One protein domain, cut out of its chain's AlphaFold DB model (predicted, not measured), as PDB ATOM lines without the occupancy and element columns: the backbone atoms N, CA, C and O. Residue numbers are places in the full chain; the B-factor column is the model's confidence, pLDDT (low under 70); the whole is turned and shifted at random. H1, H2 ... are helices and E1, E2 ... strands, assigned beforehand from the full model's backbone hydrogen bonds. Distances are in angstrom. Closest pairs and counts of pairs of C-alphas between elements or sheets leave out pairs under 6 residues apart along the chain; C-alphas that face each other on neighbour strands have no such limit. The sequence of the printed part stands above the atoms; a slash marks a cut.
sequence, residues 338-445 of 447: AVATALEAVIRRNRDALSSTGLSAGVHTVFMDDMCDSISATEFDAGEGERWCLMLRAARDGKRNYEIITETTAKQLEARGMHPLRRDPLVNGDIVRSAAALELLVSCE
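This is residues 338 to 445 of the 447 residues of an uncharacterized protein of Pandoraea pneumonica (UniProt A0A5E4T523). A strongly twisted sheet of four strands pairs a long hairpin, E3 and E4, with a short one, E1 and E2; H4 packs on one face of it, and H1 packs side by side with H4. H3 follows straight on from E4 and touches the sheet only near the first residues of E3, while H2 sits beside the strands. The printed part has 108 residues in the order H1 H2 E1 E2 E3 E4 H3 H4, four named helices and four named strands, class mixed. The sheet's order is E1 E2 E4 E3, mixed. The whole is compact and rounded, with a radius of gyration of the C-alphas of 12.8 A and spans of 33 by 32 by 24 A.

E4, residues 399 to 406, and E3, residues 388 to 396, form an antiparallel hairpin at 153 degrees; N 391 and O 403 are 2.8 A apart, within hydrogen-bond range. On the other side of E4, E2, residues 364 to 367, is parallel to it at 35 degrees, with N 402 and O 365 at 2.8 A. E1, residues 359 to 361, forms an antiparallel hairpin with E2 at 174 degrees, with N 359 and O 366 at 2.8 A. E1 and E3 are the edge strands. H4, residues 434 to 443, is on one face of the sheet, making two layers, a sheet and a helix over one face; its closest C-alphas to E3 are those of Ala 437 and Cys 389, 6.0 A. H1, residues 338 to 349, touches H4, the closest C-alphas being Leu 343 and Leu 438 at 5.2 A; they run the same way at a shallow tilt of 32 degrees, only just short of steep. H1 only grazes the sheet, with residues 339 to 347. H3, residues 407 to 416, also only grazes it, with residues 407 to 410, and is apart from H1. H2, residues 351 to 354, stands at the sheet's level, 2.2 A in height over it. Residues 431 to 432 pair antiparallel with residues 390 to 391 of E3. Every O i to N i+4 pair is within hydrogen-bond range in H1, H3 and H4; H2 is too short for one.

H1 begins at C-alpha 338 (-45.521, -24.175, 29.374) and is 16.4 A long. E3 is 24.1 A and E4 22.8 A long; C-alpha 388 is at (-37.629, -33.441, 31.106). H3 is 14.2 A long, and H4, 14.4 A, ends at C-alpha 443 (-51.238, -38.222, 39.669).

The C-alphas farthest apart, Glu 384 and Asp 397, are 38.0 A apart. The printed part has no cut. The links E2 to E3, 20 residues, and H3 to H4, 17 residues, are long. Mean pLDDT of the printed part is 91.5; residues 383 to 384 are under 70.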
ATOM      1  N   ALA A 338     -44.717 -24.300  28.167       81.56
ATOM      2  CA  ALA A 338     -45.521 -24.175  29.374       81.56
ATOM      3  C   ALA A 338     -45.701 -25.526  30.088       81.56
ATOM      4  O   ALA A 338     -45.602 -25.601  31.313       81.56
ATOM      5  N   VAL A 339     -45.864 -26.614  29.328       83.75
ATOM      6  CA  VAL A 339     -45.900 -27.979  29.870       83.75
ATOM      7  C   VAL A 339     -44.557 -28.351  30.494       83.75
ATOM      8  O   VAL A 339     -44.541 -28.885  31.602       83.75
ATOM      9  N   ALA A 340     -43.438 -28.034  29.836       88.06
ATOM     10  CA  ALA A 340     -42.104 -28.243  30.395       88.06
ATOM     11  C   ALA A 340     -41.903 -27.449  31.700       88.06
ATOM     12  O   ALA A 340     -41.448 -28.007  32.695       88.06
ATOM     13  N   THR A 341     -42.345 -26.190  31.736       88.19
ATOM     14  CA  THR A 341     -42.277 -25.330  32.931       88.19
ATOM     15  C   THR A 341     -43.109 -25.901  34.083       88.19
ATOM     16  O   THR A 341     -42.653 -25.947  35.229       88.19
ATOM     17  N   ALA A 342     -44.325 -26.377  33.801       88.25
ATOM     18  CA  ALA A 342     -45.170 -27.027  34.799       88.25
ATOM     19  C   ALA A 342     -44.554 -28.344  35.296       88.25
ATOM     20  O   ALA A 342     -44.555 -28.609  36.499       88.25
ATOM     21  N   LEU A 343     -43.966 -29.138  34.397       90.25
ATOM     22  CA  LEU A 343     -43.259 -30.372  34.738       90.25
ATOM     23  C   LEU A 343     -42.086 -30.097  35.681       90.25
ATOM     24  O   LEU A 343     -41.977 -30.735  36.727       90.25
ATOM     25  N   GLU A 344     -41.257 -29.103  35.368       91.56
ATOM     26  CA  GLU A 344     -40.167 -28.671  36.242       91.56
ATOM     27  C   GLU A 344     -40.670 -28.201  37.608       91.56
ATOM     28  O   GLU A 344     -40.070 -28.523  38.636       91.56
ATOM     29  N   ALA A 345     -41.775 -27.452  37.653       90.38
ATOM     30  CA  ALA A 345     -42.362 -26.998  38.909       90.38
ATOM     31  C   ALA A 345     -42.812 -28.177  39.790       90.38
ATOM     32  O   ALA A 345     -42.575 -28.160  41.001       90.38
ATOM     33  N   VAL A 346     -43.401 -29.219  39.191       91.81
ATOM     34  CA  VAL A 346     -43.792 -30.450  39.895       91.81
ATOM     35  C   VAL A 346     -42.563 -31.228  40.369       91.81
ATOM     36  O   VAL A 346     -42.520 -31.633  41.532       91.81
ATOM     37  N   ILE A 347     -41.535 -31.387  39.528       93.19
ATOM     38  CA  ILE A 347     -40.275 -32.039  39.922       93.19
ATOM     39  C   ILE A 347     -39.648 -31.299  41.111       93.19
ATOM     40  O   ILE A 347     -39.320 -31.911  42.126       93.19
ATOM     41  N   ARG A 348     -39.559 -29.967  41.035       93.25
ATOM     42  CA  ARG A 348     -38.985 -29.120  42.087       93.25
ATOM     43  C   ARG A 348     -39.764 -29.209  43.398       93.25
ATOM     44  O   ARG A 348     -39.154 -29.289  44.460       93.25
ATOM     45  N   ARG A 349     -41.100 -29.232  43.334       93.75
ATOM     46  CA  ARG A 349     -41.972 -29.384  44.511       93.75
ATOM     47  C   ARG A 349     -41.803 -30.742  45.198       93.75
ATOM     48  O   ARG A 349     -41.930 -30.807  46.416       93.75
ATOM     49  N   ASN A 350     -41.490 -31.796  44.442       93.50
ATOM     50  CA  ASN A 350     -41.361 -33.166  44.949       93.50
ATOM     51  C   ASN A 350     -39.911 -33.655  45.062       93.50
ATOM     52  O   ASN A 350     -39.693 -34.862  45.160       93.50
ATOM     53  N   ARG A 351     -38.929 -32.742  45.067       94.56
ATOM     54  CA  ARG A 351     -37.488 -33.049  45.067       94.56
ATOM     55  C   ARG A 351     -37.117 -34.148  46.067       94.56
ATOM     56  O   ARG A 351     -36.575 -35.172  45.669       94.56
ATOM     57  N   ASP A 352     -37.488 -33.968  47.333       93.25
ATOM     58  CA  ASP A 352     -37.113 -34.887  48.415       93.25
ATOM     59  C   ASP A 352     -37.724 -36.286  48.244       93.25
ATOM     60  O   ASP A 352     -37.075 -37.294  48.522       93.25
ATOM     61  N   ALA A 353     -38.973 -36.367  47.777       93.69
ATOM     62  CA  ALA A 353     -39.650 -37.640  47.546       93.69
ATOM     63  C   ALA A 353     -39.060 -38.369  46.331       93.69
ATOM     64  O   ALA A 353     -38.782 -39.567  46.405       93.69
ATOM     65  N   LEU A 354     -38.822 -37.643  45.233       95.56
ATOM     66  CA  LEU A 354     -38.262 -38.180  43.991       95.56
ATOM     67  C   LEU A 354     -36.842 -38.728  44.174       95.56
ATOM     68  O   LEU A 354     -36.528 -39.755  43.571       95.56
ATOM     69  N   SER A 355     -36.023 -38.090  45.016       93.56
ATOM     70  CA  SER A 355     -34.633 -38.495  45.260       93.56
ATOM     71  C   SER A 355     -34.460 -39.570  46.337       93.56
ATOM     72  O   SER A 355     -33.343 -40.025  46.564       93.56
ATOM     73  N   SER A 356     -35.523 -39.947  47.059       91.56
ATOM     74  CA  SER A 356     -35.433 -40.900  48.175       91.56
ATOM     75  C   SER A 356     -36.302 -42.137  47.960       91.56
ATOM     76  O   SER A 356     -35.804 -43.207  47.619       91.56
ATOM     77  N   THR A 357     -37.608 -42.014  48.175       90.31
ATOM     78  CA  THR A 357     -38.557 -43.134  48.144       90.31
ATOM     79  C   THR A 357     -39.232 -43.320  46.790       90.31
ATOM     80  O   THR A 357     -39.872 -44.347  46.569       90.31
ATOM     81  N   GLY A 358     -39.105 -42.335  45.902       92.56
ATOM     82  CA  GLY A 358     -39.918 -42.191  44.704       92.56
ATOM     83  C   GLY A 358     -41.309 -41.637  45.011       92.56
ATOM     84  O   GLY A 358     -41.842 -41.782  46.115       92.56
ATOM     85  N   LEU A 359     -41.912 -41.013  44.003       93.69
ATOM     86  CA  LEU A 359     -43.279 -40.505  44.032       93.69
ATOM     87  C   LEU A 359     -44.216 -41.587  43.473       93.69
ATOM     88  O   LEU A 359     -44.045 -42.014  42.333       93.69
ATOM     89  N   SER A 360     -45.167 -42.079  44.271       91.31
ATOM     90  CA  SER A 360     -45.998 -43.247  43.922       91.31
ATOM     91  C   SER A 360     -47.481 -42.899  43.800       91.31
ATOM     92  O   SER A 360     -48.034 -42.303  44.715       91.31
ATOM     93  N   ALA A 361     -48.156 -43.381  42.751       86.38
ATOM     94  CA  ALA A 361     -49.619 -43.499  42.718       86.38
ATOM     95  C   ALA A 361     -50.075 -44.779  42.023       86.38
ATOM     96  O   ALA A 361     -49.700 -45.073  40.886       86.38
ATOM     97  N   GLY A 362     -50.939 -45.529  42.708       87.88
ATOM     98  CA  GLY A 362     -51.507 -46.774  42.204       87.88
ATOM     99  C   GLY A 362     -50.426 -47.768  41.775       87.88
ATOM    100  O   GLY A 362     -49.745 -48.371  42.604       87.88
ATOM    101  N   VAL A 363     -50.291 -47.957  40.462       91.56
ATOM    102  CA  VAL A 363     -49.319 -48.876  39.854       91.56
ATOM    103  C   VAL A 363     -48.042 -48.184  39.374       91.56
ATOM    104  O   VAL A 363     -47.164 -48.854  38.838       91.56
ATOM    105  N   HIS A 364     -47.917 -46.871  39.536       94.12
ATOM    106  CA  HIS A 364     -46.794 -46.085  39.040       94.12
ATOM    107  C   HIS A 364     -45.916 -45.587  40.184       94.12
ATOM    108  O   HIS A 364     -46.430 -45.137  41.205       94.12
ATOM    109  N   THR A 365     -44.598 -45.648  39.991       95.44
ATOM    110  CA  THR A 365     -43.620 -44.965  40.849       95.44
ATOM    111  C   THR A 365     -42.636 -44.200  39.981       95.44
ATOM    112  O   THR A 365     -42.153 -44.759  38.998       95.44
ATOM    113  N   VAL A 366     -42.327 -42.954  40.325       96.81
ATOM    114  CA  VAL A 366     -41.377 -42.104  39.599       96.81
ATOM    115  C   VAL A 366     -40.203 -41.744  40.497       96.81
ATOM    116  O   VAL A 366     -40.400 -41.396  41.658       96.81
ATOM    117  N   PHE A 367     -38.994 -41.812  39.950       96.00
ATOM    118  CA  PHE A 367     -37.748 -41.526  40.656       96.00
ATOM    119  C   PHE A 367     -36.897 -40.517  39.887       96.00
ATOM    120  O   PHE A 367     -37.005 -40.402  38.662       96.00
ATOM    121  N   MET A 368     -36.019 -39.830  40.612       95.88
ATOM    122  CA  MET A 368     -34.912 -39.066  40.047       95.88
ATOM    123  C   MET A 368     -33.697 -39.213  40.965       95.88
ATOM    124  O   MET A 368     -33.563 -38.490  41.954       95.88
ATOM    125  N   ASP A 369     -32.848 -40.195  40.660       92.12
ATOM    126  CA  ASP A 369     -31.687 -40.537  41.485       92.12
ATOM    127  C   ASP A 369     -30.715 -39.336  41.521       92.12
ATOM    128  O   ASP A 369     -30.356 -38.773  40.486       92.12
ATOM    129  N   ASP A 370     -30.361 -38.886  42.731       93.44
ATOM    130  CA  ASP A 370     -29.520 -37.706  42.998       93.44
ATOM    131  C   ASP A 370     -29.964 -36.398  42.305       93.44
ATOM    132  O   ASP A 370     -29.173 -35.470  42.156       93.44
ATOM    133  N   MET A 371     -31.243 -36.287  41.920       95.38
ATOM    134  CA  MET A 371     -31.763 -35.164  41.125       95.38
ATOM    135  C   MET A 371     -30.995 -34.945  39.813       95.38
ATOM    136  O   MET A 371     -30.830 -33.811  39.353       95.38
ATOM    137  N   CYS A 372     -30.571 -36.045  39.193       95.19
ATOM    138  CA  CYS A 372     -29.855 -36.065  37.927       95.19
ATOM    139  C   CYS A 372     -30.540 -36.996  36.923       95.19
ATOM    140  O   CYS A 372     -31.195 -37.975  37.280       95.19
ATOM    141  N   ASP A 373     -30.336 -36.721  35.640       95.50
ATOM    142  CA  ASP A 373     -30.565 -37.704  34.586       95.50
ATOM    143  C   ASP A 373     -29.580 -38.870  34.767       95.50
ATOM    144  O   ASP A 373     -28.365 -38.690  34.660       95.50
ATOM    145  N   SER A 374     -30.095 -40.074  35.021       93.62
ATOM    146  CA  SER A 374     -29.289 -41.261  35.346       93.62
ATOM    147  C   SER A 374     -28.369 -41.742  34.217       93.62
ATOM    148  O   SER A 374     -27.488 -42.575  34.440       93.62
ATOM    149  N   ILE A 375     -28.560 -41.235  32.997       94.44
ATOM    150  CA  ILE A 375     -27.830 -41.662  31.804       94.44
ATOM    151  C   ILE A 375     -26.831 -40.597  31.375       94.44
ATOM    152  O   ILE A 375     -25.674 -40.920  31.103       94.44
ATOM    153  N   SER A 376     -27.270 -39.340  31.285       93.69
ATOM    154  CA  SER A 376     -26.390 -38.236  30.883       93.69
ATOM    155  C   SER A 376     -25.636 -37.601  32.051       93.69
ATOM    156  O   SER A 376     -24.696 -36.848  31.806       93.69
ATOM    157  N   ALA A 377     -26.023 -37.910  33.295       94.12
ATOM    158  CA  ALA A 377     -25.572 -37.243  34.518       94.12
ATOM    159  C   ALA A 377     -25.843 -35.725  34.527       94.12
ATOM    160  O   ALA A 377     -25.172 -34.977  35.233       94.12
ATOM    161  N   THR A 378     -26.818 -35.261  33.737       93.69
ATOM    162  CA  THR A 378     -27.237 -33.854  33.723       93.69
ATOM    163  C   THR A 378     -28.027 -33.553  34.993       93.69
ATOM    164  O   THR A 378     -29.059 -34.182  35.236       93.69
ATOM    165  N   GLU A 379     -27.552 -32.609  35.807       93.00
ATOM    166  CA  GLU A 379     -28.246 -32.193  37.032       93.00
ATOM    167  C   GLU A 379     -29.521 -31.403  36.698       93.00
ATOM    168  O   GLU A 379     -29.551 -30.637  35.734       93.00
ATOM    169  N   PHE A 380     -30.565 -31.547  37.524       87.81
ATOM    170  CA  PHE A 380     -31.864 -30.900  37.295       87.81
ATOM    171  C   PHE A 380     -31.797 -29.367  37.168       87.81
ATOM    172  O   PHE A 380     -32.526 -28.781  36.375       87.81
ATOM    173  N   ASP A 381     -30.900 -28.721  37.916       84.25
ATOM    174  CA  ASP A 381     -30.755 -27.260  37.953       84.25
ATOM    175  C   ASP A 381     -29.534 -26.756  37.132       84.25
ATOM    176  O   ASP A 381     -29.116 -25.608  37.287       84.25
ATOM    177  N   ALA A 382     -28.930 -27.592  36.267       70.44
ATOM    178  CA  ALA A 382     -27.681 -27.263  35.557       70.44
ATOM    179  C   ALA A 382     -27.822 -26.246  34.402       70.44
ATOM    180  O   ALA A 382     -26.805 -25.732  33.925       70.44
ATOM    181  N   GLY A 383     -29.038 -25.927  33.942       62.31
ATOM    182  CA  GLY A 383     -29.256 -24.959  32.862       62.31
ATOM    183  C   GLY A 383     -30.719 -24.563  32.654       62.31
ATOM    184  O   GLY A 383     -31.629 -25.344  32.922       62.31
ATOM    185  N   GLU A 384     -30.947 -23.340  32.165       69.50
ATOM    186  CA  GLU A 384     -32.270 -22.886  31.719       69.50
ATOM    187  C   GLU A 384     -32.652 -23.582  30.401       69.50
ATOM    188  O   GLU A 384     -31.876 -23.584  29.444       69.50
ATOM    189  N   GLY A 385     -33.868 -24.135  30.333       75.06
ATOM    190  CA  GLY A 385     -34.455 -24.655  29.093       75.06
ATOM    191  C   GLY A 385     -34.248 -26.147  28.817       75.06
ATOM    192  O   GLY A 385     -34.616 -26.607  27.732       75.06
ATOM    193  N   GLU A 386     -33.699 -26.912  29.764       86.56
ATOM    194  CA  GLU A 386     -33.671 -28.374  29.661       86.56
ATOM    195  C   GLU A 386     -35.078 -28.961  29.807       86.56
ATOM    196  O   GLU A 386     -35.801 -28.681  30.758       86.56
ATOM    197  N   ARG A 387     -35.474 -29.809  28.856       91.69
ATOM    198  CA  ARG A 387     -36.787 -30.468  28.879       91.69
ATOM    199  C   ARG A 387     -36.665 -31.845  29.501       91.69
ATOM    200  O   ARG A 387     -35.760 -32.608  29.165       91.69
ATOM    201  N   TRP A 388     -37.620 -32.188  30.357       94.38
ATOM    202  CA  TRP A 388     -37.629 -33.441  31.106       94.38
ATOM    203  C   TRP A 388     -38.722 -34.383  30.600       94.38
ATOM    204  O   TRP A 388     -39.768 -33.967  30.104       94.38
ATOM    205  N   CYS A 389     -38.475 -35.683  30.700       95.62
ATOM    206  CA  CYS A 389     -39.424 -36.730  30.340       95.62
ATOM    207  C   CYS A 389     -39.218 -37.960  31.233       95.62
ATOM    208  O   CYS A 389     -38.291 -38.006  32.039       95.62
ATOM    209  N   LEU A 390     -40.100 -38.951  31.119       96.81
ATOM    210  CA  LEU A 390     -40.043 -40.170  31.922       96.81
ATOM    211  C   LEU A 390     -39.602 -41.354  31.067       96.81
ATOM    212  O   LEU A 390     -40.172 -41.601  30.005       96.81
ATOM    213  N   MET A 391     -38.651 -42.134  31.567       97.31
ATOM    214  CA  MET A 391     -38.244 -43.416  31.000       97.31
ATOM    215  C   MET A 391     -38.714 -44.565  31.893       97.31
ATOM    216  O   MET A 391     -38.515 -44.541  33.104       97.31
ATOM    217  N   LEU A 392     -39.314 -45.605  31.322       96.62
ATOM    218  CA  LEU A 392     -39.742 -46.799  32.044       96.62
ATOM    219  C   LEU A 392     -38.528 -47.625  32.496       96.62
ATOM    220  O   LEU A 392     -38.017 -48.458  31.762       96.62
ATOM    221  N   ARG A 393     -38.105 -47.470  33.748       93.94
ATOM    222  CA  ARG A 393     -37.003 -48.229  34.357       93.94
ATOM    223  C   ARG A 393     -37.295 -49.730  34.442       93.94
ATOM    224  O   ARG A 393     -36.432 -50.550  34.133       93.94
ATOM    225  N   ALA A 394     -38.495 -50.094  34.896       93.50
ATOM    226  CA  ALA A 394     -38.914 -51.487  35.056       93.50
ATOM    227  C   ALA A 394     -40.442 -51.629  35.092       93.50
ATOM    228  O   ALA A 394     -41.144 -50.745  35.580       93.50
ATOM    229  N   ALA A 395     -40.954 -52.779  34.649       91.88
ATOM    230  CA  ALA A 395     -42.351 -53.167  34.828       91.88
ATOM    231  C   ALA A 395     -42.426 -54.583  35.415       91.88
ATOM    232  O   ALA A 395     -41.902 -55.525  34.823       91.88
ATOM    233  N   ARG A 396     -43.050 -54.740  36.587       90.50
ATOM    234  CA  ARG A 396     -43.176 -56.030  37.283       90.50
ATOM    235  C   ARG A 396     -44.488 -56.098  38.057       90.50
ATOM    236  O   ARG A 396     -44.825 -55.162  38.770       90.50
ATOM    237  N   ASP A 397     -45.208 -57.213  37.933       89.50
ATOM    238  CA  ASP A 397     -46.454 -57.486  38.668       89.50
ATOM    239  C   ASP A 397     -47.494 -56.353  38.536       89.50
ATOM    240  O   ASP A 397     -48.148 -55.953  39.496       89.50
ATOM    241  N   GLY A 398     -47.598 -55.779  37.332       87.81
ATOM    242  CA  GLY A 398     -48.474 -54.643  37.029       87.81
ATOM    243  C   GLY A 398     -47.944 -53.281  37.488       87.81
ATOM    244  O   GLY A 398     -48.423 -52.267  36.992       87.81
ATOM    245  N   LYS A 399     -46.926 -53.238  38.357       93.12
ATOM    246  CA  LYS A 399     -46.252 -52.002  38.764       93.12
ATOM    247  C   LYS A 399     -45.259 -51.544  37.702       93.12
ATOM    248  O   LYS A 399     -44.544 -52.356  37.116       93.12
ATOM    249  N   ARG A 400     -45.195 -50.237  37.478       95.50
ATOM    250  CA  ARG A 400     -44.314 -49.568  36.521       95.50
ATOM    251  C   ARG A 400     -43.504 -48.500  37.237       95.50
ATOM    252  O   ARG A 400     -44.070 -47.588  37.832       95.50
ATOM    253  N   ASN A 401     -42.191 -48.620  37.141       95.88
ATOM    254  CA  ASN A 401     -41.248 -47.680  37.720       95.88
ATOM    255  C   ASN A 401     -40.665 -46.832  36.600       95.88
ATOM    256  O   ASN A 401     -40.139 -47.382  35.633       95.88
ATOM    257  N   TYR A 402     -40.754 -45.522  36.748       97.25
ATOM    258  CA  TYR A 402     -40.254 -44.533  35.814       97.25
ATOM    259  C   TYR A 402     -39.100 -43.753  36.429       97.25
ATOM    260  O   TYR A 402     -39.020 -43.588  37.645       97.25
ATOM    261  N   GLU A 403     -38.222 -43.262  35.574       96.62
ATOM    262  CA  GLU A 403     -37.091 -42.423  35.927       96.62
ATOM    263  C   GLU A 403     -37.141 -41.141  35.101       96.62
ATOM    264  O   GLU A 403     -37.436 -41.187  33.905       96.62
ATOM    265  N   ILE A 404     -36.900 -40.002  35.743       96.88
ATOM    266  CA  ILE A 404     -36.848 -38.709  35.067       96.88
ATOM    267  C   ILE A 404     -35.512 -38.592  34.326       96.88
ATOM    268  O   ILE A 404     -34.445 -38.720  34.922       96.88
ATOM    269  N   ILE A 405     -35.577 -38.341  33.018       96.62
ATOM    270  CA  ILE A 405     -34.417 -38.112  32.148       96.62
ATOM    271  C   ILE A 405     -34.642 -36.866  31.290       96.62
ATOM    272  O   ILE A 405     -35.777 -36.423  31.094       96.62
ATOM    273  N   THR A 406     -33.573 -36.317  30.725       95.50
ATOM    274  CA  THR A 406     -33.676 -35.209  29.769       95.50
ATOM    275  C   THR A 406     -34.234 -35.684  28.424       95.50
ATOM    276  O   THR A 406     -34.039 -36.826  27.990       95.50
ATOM    277  N   GLU A 407     -34.906 -34.791  27.701       93.69
ATOM    278  CA  GLU A 407     -35.387 -35.051  26.343       93.69
ATOM    279  C   GLU A 407     -34.218 -35.306  25.374       93.69
ATOM    280  O   GLU A 407     -34.343 -36.083  24.422       93.69
ATOM    281  N   THR A 408     -33.058 -34.698  25.641       94.81
ATOM    282  CA  THR A 408     -31.811 -34.942  24.907       94.81
ATOM    283  C   THR A 408     -31.380 -36.404  25.037       94.81
ATOM    284  O   THR A 408     -31.145 -37.063  24.020       94.81
ATOM    285  N   THR A 409     -31.352 -36.950  26.255       96.06
ATOM    286  CA  THR A 409     -31.091 -38.375  26.507       96.06
ATOM    287  C   THR A 409     -32.112 -39.261  25.806       96.06
ATOM    288  O   THR A 409     -31.739 -40.198  25.100       96.06
ATOM    289  N   ALA A 410     -33.400 -38.945  25.938       96.19
ATOM    290  CA  ALA A 410     -34.472 -39.707  25.309       96.19
ATOM    291  C   ALA A 410     -34.292 -39.826  23.784       96.19
ATOM    292  O   ALA A 410     -34.364 -40.927  23.236       96.19
ATOM    293  N   LYS A 411     -33.970 -38.717  23.101       95.31
ATOM    294  CA  LYS A 411     -33.673 -38.701  21.654       95.31
ATOM    295  C   LYS A 411     -32.463 -39.569  21.302       95.31
ATOM    296  O   LYS A 411     -32.475 -40.263  20.285       95.31
ATOM    297  N   GLN A 412     -31.419 -39.563  22.133       96.00
ATOM    298  CA  GLN A 412     -30.245 -40.415  21.923       96.00
ATOM    299  C   GLN A 412     -30.573 -41.905  22.077       96.00
ATOM    300  O   GLN A 412     -30.070 -42.723  21.305       96.00
ATOM    301  N   LEU A 413     -31.412 -42.272  23.051       95.69
ATOM    302  CA  LEU A 413     -31.854 -43.654  23.245       95.69
ATOM    303  C   LEU A 413     -32.693 -44.150  22.067       95.69
ATOM    304  O   LEU A 413     -32.456 -45.252  21.574       95.69
ATOM    305  N   GLU A 414     -33.617 -43.329  21.570       95.62
ATOM    306  CA  GLU A 414     -34.423 -43.651  20.388       95.62
ATOM    307  C   GLU A 414     -33.564 -43.820  19.138       95.62
ATOM    308  O   GLU A 414     -33.741 -44.788  18.403       95.62
ATOM    309  N   ALA A 415     -32.577 -42.942  18.931       95.62
ATOM    310  CA  ALA A 415     -31.635 -43.065  17.822       95.62
ATOM    311  C   ALA A 415     -30.807 -44.362  17.891       95.62
ATOM    312  O   ALA A 415     -30.444 -44.925  16.860       95.62
ATOM    313  N   ARG A 416     -30.511 -44.851  19.103       95.00
ATOM    314  CA  ARG A 416     -29.833 -46.138  19.328       95.00
ATOM    315  C   ARG A 416     -30.779 -47.339  19.241       95.00
ATOM    316  O   ARG A 416     -30.308 -48.447  19.004       95.00
ATOM    317  N   GLY A 417     -32.078 -47.136  19.463       94.69
ATOM    318  CA  GLY A 417     -33.110 -48.174  19.435       94.69
ATOM    319  C   GLY A 417     -33.021 -49.207  20.563       94.69
ATOM    320  O   GLY A 417     -33.609 -50.278  20.444       94.69
ATOM    321  N   MET A 418     -32.286 -48.923  21.645       95.50
ATOM    322  CA  MET A 418     -31.996 -49.880  22.722       95.50
ATOM    323  C   MET A 418     -32.283 -49.285  24.098       95.50
ATOM    324  O   MET A 418     -31.834 -48.181  24.411       95.50
ATOM    325  N   HIS A 419     -32.962 -50.053  24.949       95.81
ATOM    326  CA  HIS A 419     -33.229 -49.676  26.328       95.81
ATOM    327  C   HIS A 419     -31.946 -49.782  27.177       95.81
ATOM    328  O   HIS A 419     -31.340 -50.858  27.244       95.81
ATOM    329  N   PRO A 420     -31.539 -48.722  27.899       93.75
ATOM    330  CA  PRO A 420     -30.230 -48.662  28.557       93.75
ATOM    331  C   PRO A 420     -30.080 -49.679  29.698       93.75
ATOM    332  O   PRO A 420     -29.013 -50.263  29.876       93.75
ATOM    333  N   LEU A 421     -31.163 -49.931  30.442       92.69
ATOM    334  CA  LEU A 421     -31.158 -50.837  31.598       92.69
ATOM    335  C   LEU A 421     -31.503 -52.293  31.251       92.69
ATOM    336  O   LEU A 421     -30.810 -53.213  31.681       92.69
ATOM    337  N   ARG A 422     -32.559 -52.517  30.457       91.56
ATOM    338  CA  ARG A 422     -33.027 -53.861  30.081       91.56
ATOM    339  C   ARG A 422     -32.197 -54.512  28.968       91.56
ATOM    340  O   ARG A 422     -32.221 -55.732  28.847       91.56
ATOM    341  N   ARG A 423     -31.448 -53.720  28.185       89.56
ATOM    342  CA  ARG A 423     -30.701 -54.168  26.992       89.56
ATOM    343  C   ARG A 423     -31.573 -54.909  25.972       89.56
ATOM    344  O   ARG A 423     -31.084 -55.782  25.259       89.56
ATOM    345  N   ASP A 424     -32.847 -54.551  25.897       93.88
ATOM    346  CA  ASP A 424     -33.781 -54.967  24.856       93.88
ATOM    347  C   ASP A 424     -34.060 -53.798  23.892       93.88
ATOM    348  O   ASP A 424     -33.634 -52.668  24.164       93.88
ATOM    349  N   PRO A 425     -34.704 -54.042  22.736       96.50
ATOM    350  CA  PRO A 425     -35.137 -52.960  21.864       96.50
ATOM    351  C   PRO A 425     -36.054 -51.991  22.608       96.50
ATOM    352  O   PRO A 425     -36.952 -52.414  23.338       96.50
ATOM    353  N   LEU A 426     -35.842 -50.694  22.397       94.31
ATOM    354  CA  LEU A 426     -36.721 -49.659  22.934       94.31
ATOM    355  C   LEU A 426     -38.102 -49.781  22.271       94.31
ATOM    356  O   LEU A 426     -38.198 -49.814  21.042       94.31
ATOM    357  N   VAL A 427     -39.169 -49.851  23.066       93.12
ATOM    358  CA  VAL A 427     -40.543 -49.985  22.563       93.12
ATOM    359  C   VAL A 427     -41.375 -48.732  22.821       93.12
ATOM    360  O   VAL A 427     -41.085 -47.918  23.699       93.12
ATOM    361  N   ASN A 428     -42.465 -48.587  22.062       85.44
ATOM    362  CA  ASN A 428     -43.433 -47.516  22.282       85.44
ATOM    363  C   ASN A 428     -43.979 -47.572  23.717       85.44
ATOM    364  O   ASN A 428     -44.533 -48.586  24.143       85.44
ATOM    365  N   GLY A 429     -43.847 -46.459  24.440       86.94
ATOM    366  CA  GLY A 429     -44.261 -46.335  25.838       86.94
ATOM    367  C   GLY A 429     -43.138 -46.524  26.861       86.94
ATOM    368  O   GLY A 429     -43.387 -46.291  28.043       86.94
ATOM    369  N   ASP A 430     -41.919 -46.883  26.436       95.19
ATOM    370  CA  ASP A 430     -40.745 -46.803  27.314       95.19
ATOM    371  C   ASP A 430     -40.354 -45.351  27.611       95.19
ATOM    372  O   ASP A 430     -39.747 -45.096  28.642       95.19
ATOM    373  N   ILE A 431     -40.708 -44.399  26.741       96.19
ATOM    374  CA  ILE A 431     -40.482 -42.966  26.952       96.19
ATOM    375  C   ILE A 431     -41.829 -42.239  26.919       96.19
ATOM    376  O   ILE A 431     -42.579 -42.344  25.947       96.19
ATOM    377  N   VAL A 432     -42.123 -41.488  27.980       92.25
ATOM    378  CA  VAL A 432     -43.335 -40.676  28.148       92.25
ATOM    379  C   VAL A 432     -42.923 -39.208  28.228       92.25
ATOM    380  O   VAL A 432     -42.082 -38.847  29.045       92.25
ATOM    381  N   ARG A 433     -43.496 -38.357  27.370       90.38
ATOM    382  CA  ARG A 433     -43.107 -36.945  27.203       90.38
ATOM    383  C   ARG A 433     -44.246 -35.985  27.521       90.38
ATOM    384  O   ARG A 433     -45.411 -36.395  27.537       90.38
ATOM    385  N   SER A 434     -43.892 -34.708  27.672       86.62
ATOM    386  CA  SER A 434     -44.827 -33.581  27.617       86.62
ATOM    387  C   SER A 434     -45.978 -33.752  28.619       86.62
ATOM    388  O   SER A 434     -45.762 -34.172  29.758       86.62
ATOM    389  N   ALA A 435     -47.215 -33.474  28.197       82.94
ATOM    390  CA  ALA A 435     -48.398 -33.535  29.044       82.94
ATOM    391  C   ALA A 435     -48.585 -34.894  29.739       82.94
ATOM    392  O   ALA A 435     -48.955 -34.929  30.905       82.94
ATOM    393  N   ALA A 436     -48.257 -36.006  29.073       84.81
ATOM    394  CA  ALA A 436     -48.400 -37.335  29.665       84.81
ATOM    395  C   ALA A 436     -47.401 -37.582  30.813       84.81
ATOM    396  O   ALA A 436     -47.720 -38.284  31.771       84.81
ATOM    397  N   ALA A 437     -46.197 -37.002  30.737       90.56
ATOM    398  CA  ALA A 437     -45.226 -37.059  31.829       90.56
ATOM    399  C   ALA A 437     -45.700 -36.229  33.030       90.56
ATOM    400  O   ALA A 437     -45.637 -36.694  34.170       90.56
ATOM    401  N   LEU A 438     -46.223 -35.029  32.758       90.25
ATOM    402  CA  LEU A 438     -46.778 -34.132  33.771       90.25
ATOM    403  C   LEU A 438     -47.982 -34.761  34.480       90.25
ATOM    404  O   LEU A 438     -48.024 -34.788  35.705       90.25
ATOM    405  N   GLU A 439     -48.927 -35.313  33.721       88.06
ATOM    406  CA  GLU A 439     -50.107 -36.001  34.252       88.06
ATOM    407  C   GLU A 439     -49.724 -37.167  35.164       88.06
ATOM    408  O   GLU A 439     -50.296 -37.313  36.244       88.06
ATOM    409  N   LEU A 440     -48.728 -37.967  34.766       90.00
ATOM    410  CA  LEU A 440     -48.253 -39.078  35.583       90.00
ATOM    411  C   LEU A 440     -47.653 -38.566  36.897       90.00
ATOM    412  O   LEU A 440     -48.045 -39.052  37.956       90.00
ATOM    413  N   LEU A 441     -46.785 -37.551  36.860       90.75
ATOM    414  CA  LEU A 441     -46.197 -36.980  38.075       90.75
ATOM    415  C   LEU A 441     -47.246 -36.364  39.009       90.75
ATOM    416  O   LEU A 441     -47.235 -36.664  40.199       90.75
ATOM    417  N   VAL A 442     -48.175 -35.564  38.482       89.81
ATOM    418  CA  VAL A 442     -49.254 -34.955  39.280       89.81
ATOM    419  C   VAL A 442     -50.176 -36.022  39.869       89.81
ATOM    420  O   VAL A 442     -50.607 -35.907  41.016       89.81
ATOM    421  N   SER A 443     -50.450 -37.107  39.132       87.31
ATOM    422  CA  SER A 443     -51.238 -38.222  39.669       87.31
ATOM    423  C   SER A 443     -50.573 -38.874  40.881       87.31
ATOM    424  O   SER A 443     -51.275 -39.350  41.765       87.31
ATOM    425  N   CYS A 444     -49.238 -38.840  40.960       86.75
ATOM    426  CA  CYS A 444     -48.473 -39.338  42.097       86.75
ATOM    427  C   CYS A 444     -48.446 -38.388  43.310       86.75
ATOM    428  O   CYS A 444     -47.998 -38.802  44.377       86.75
ATOM    429  N   GLU A 445     -48.952 -37.154  43.189       82.81
ATOM    430  CA  GLU A 445     -49.091 -36.215  44.316       82.81
ATOM    431  C   GLU A 445     -50.414 -36.373  45.081       82.81
ATOM    432  O   GLU A 445     -50.510 -35.962  46.238       82.81
TER     433      GLU A 445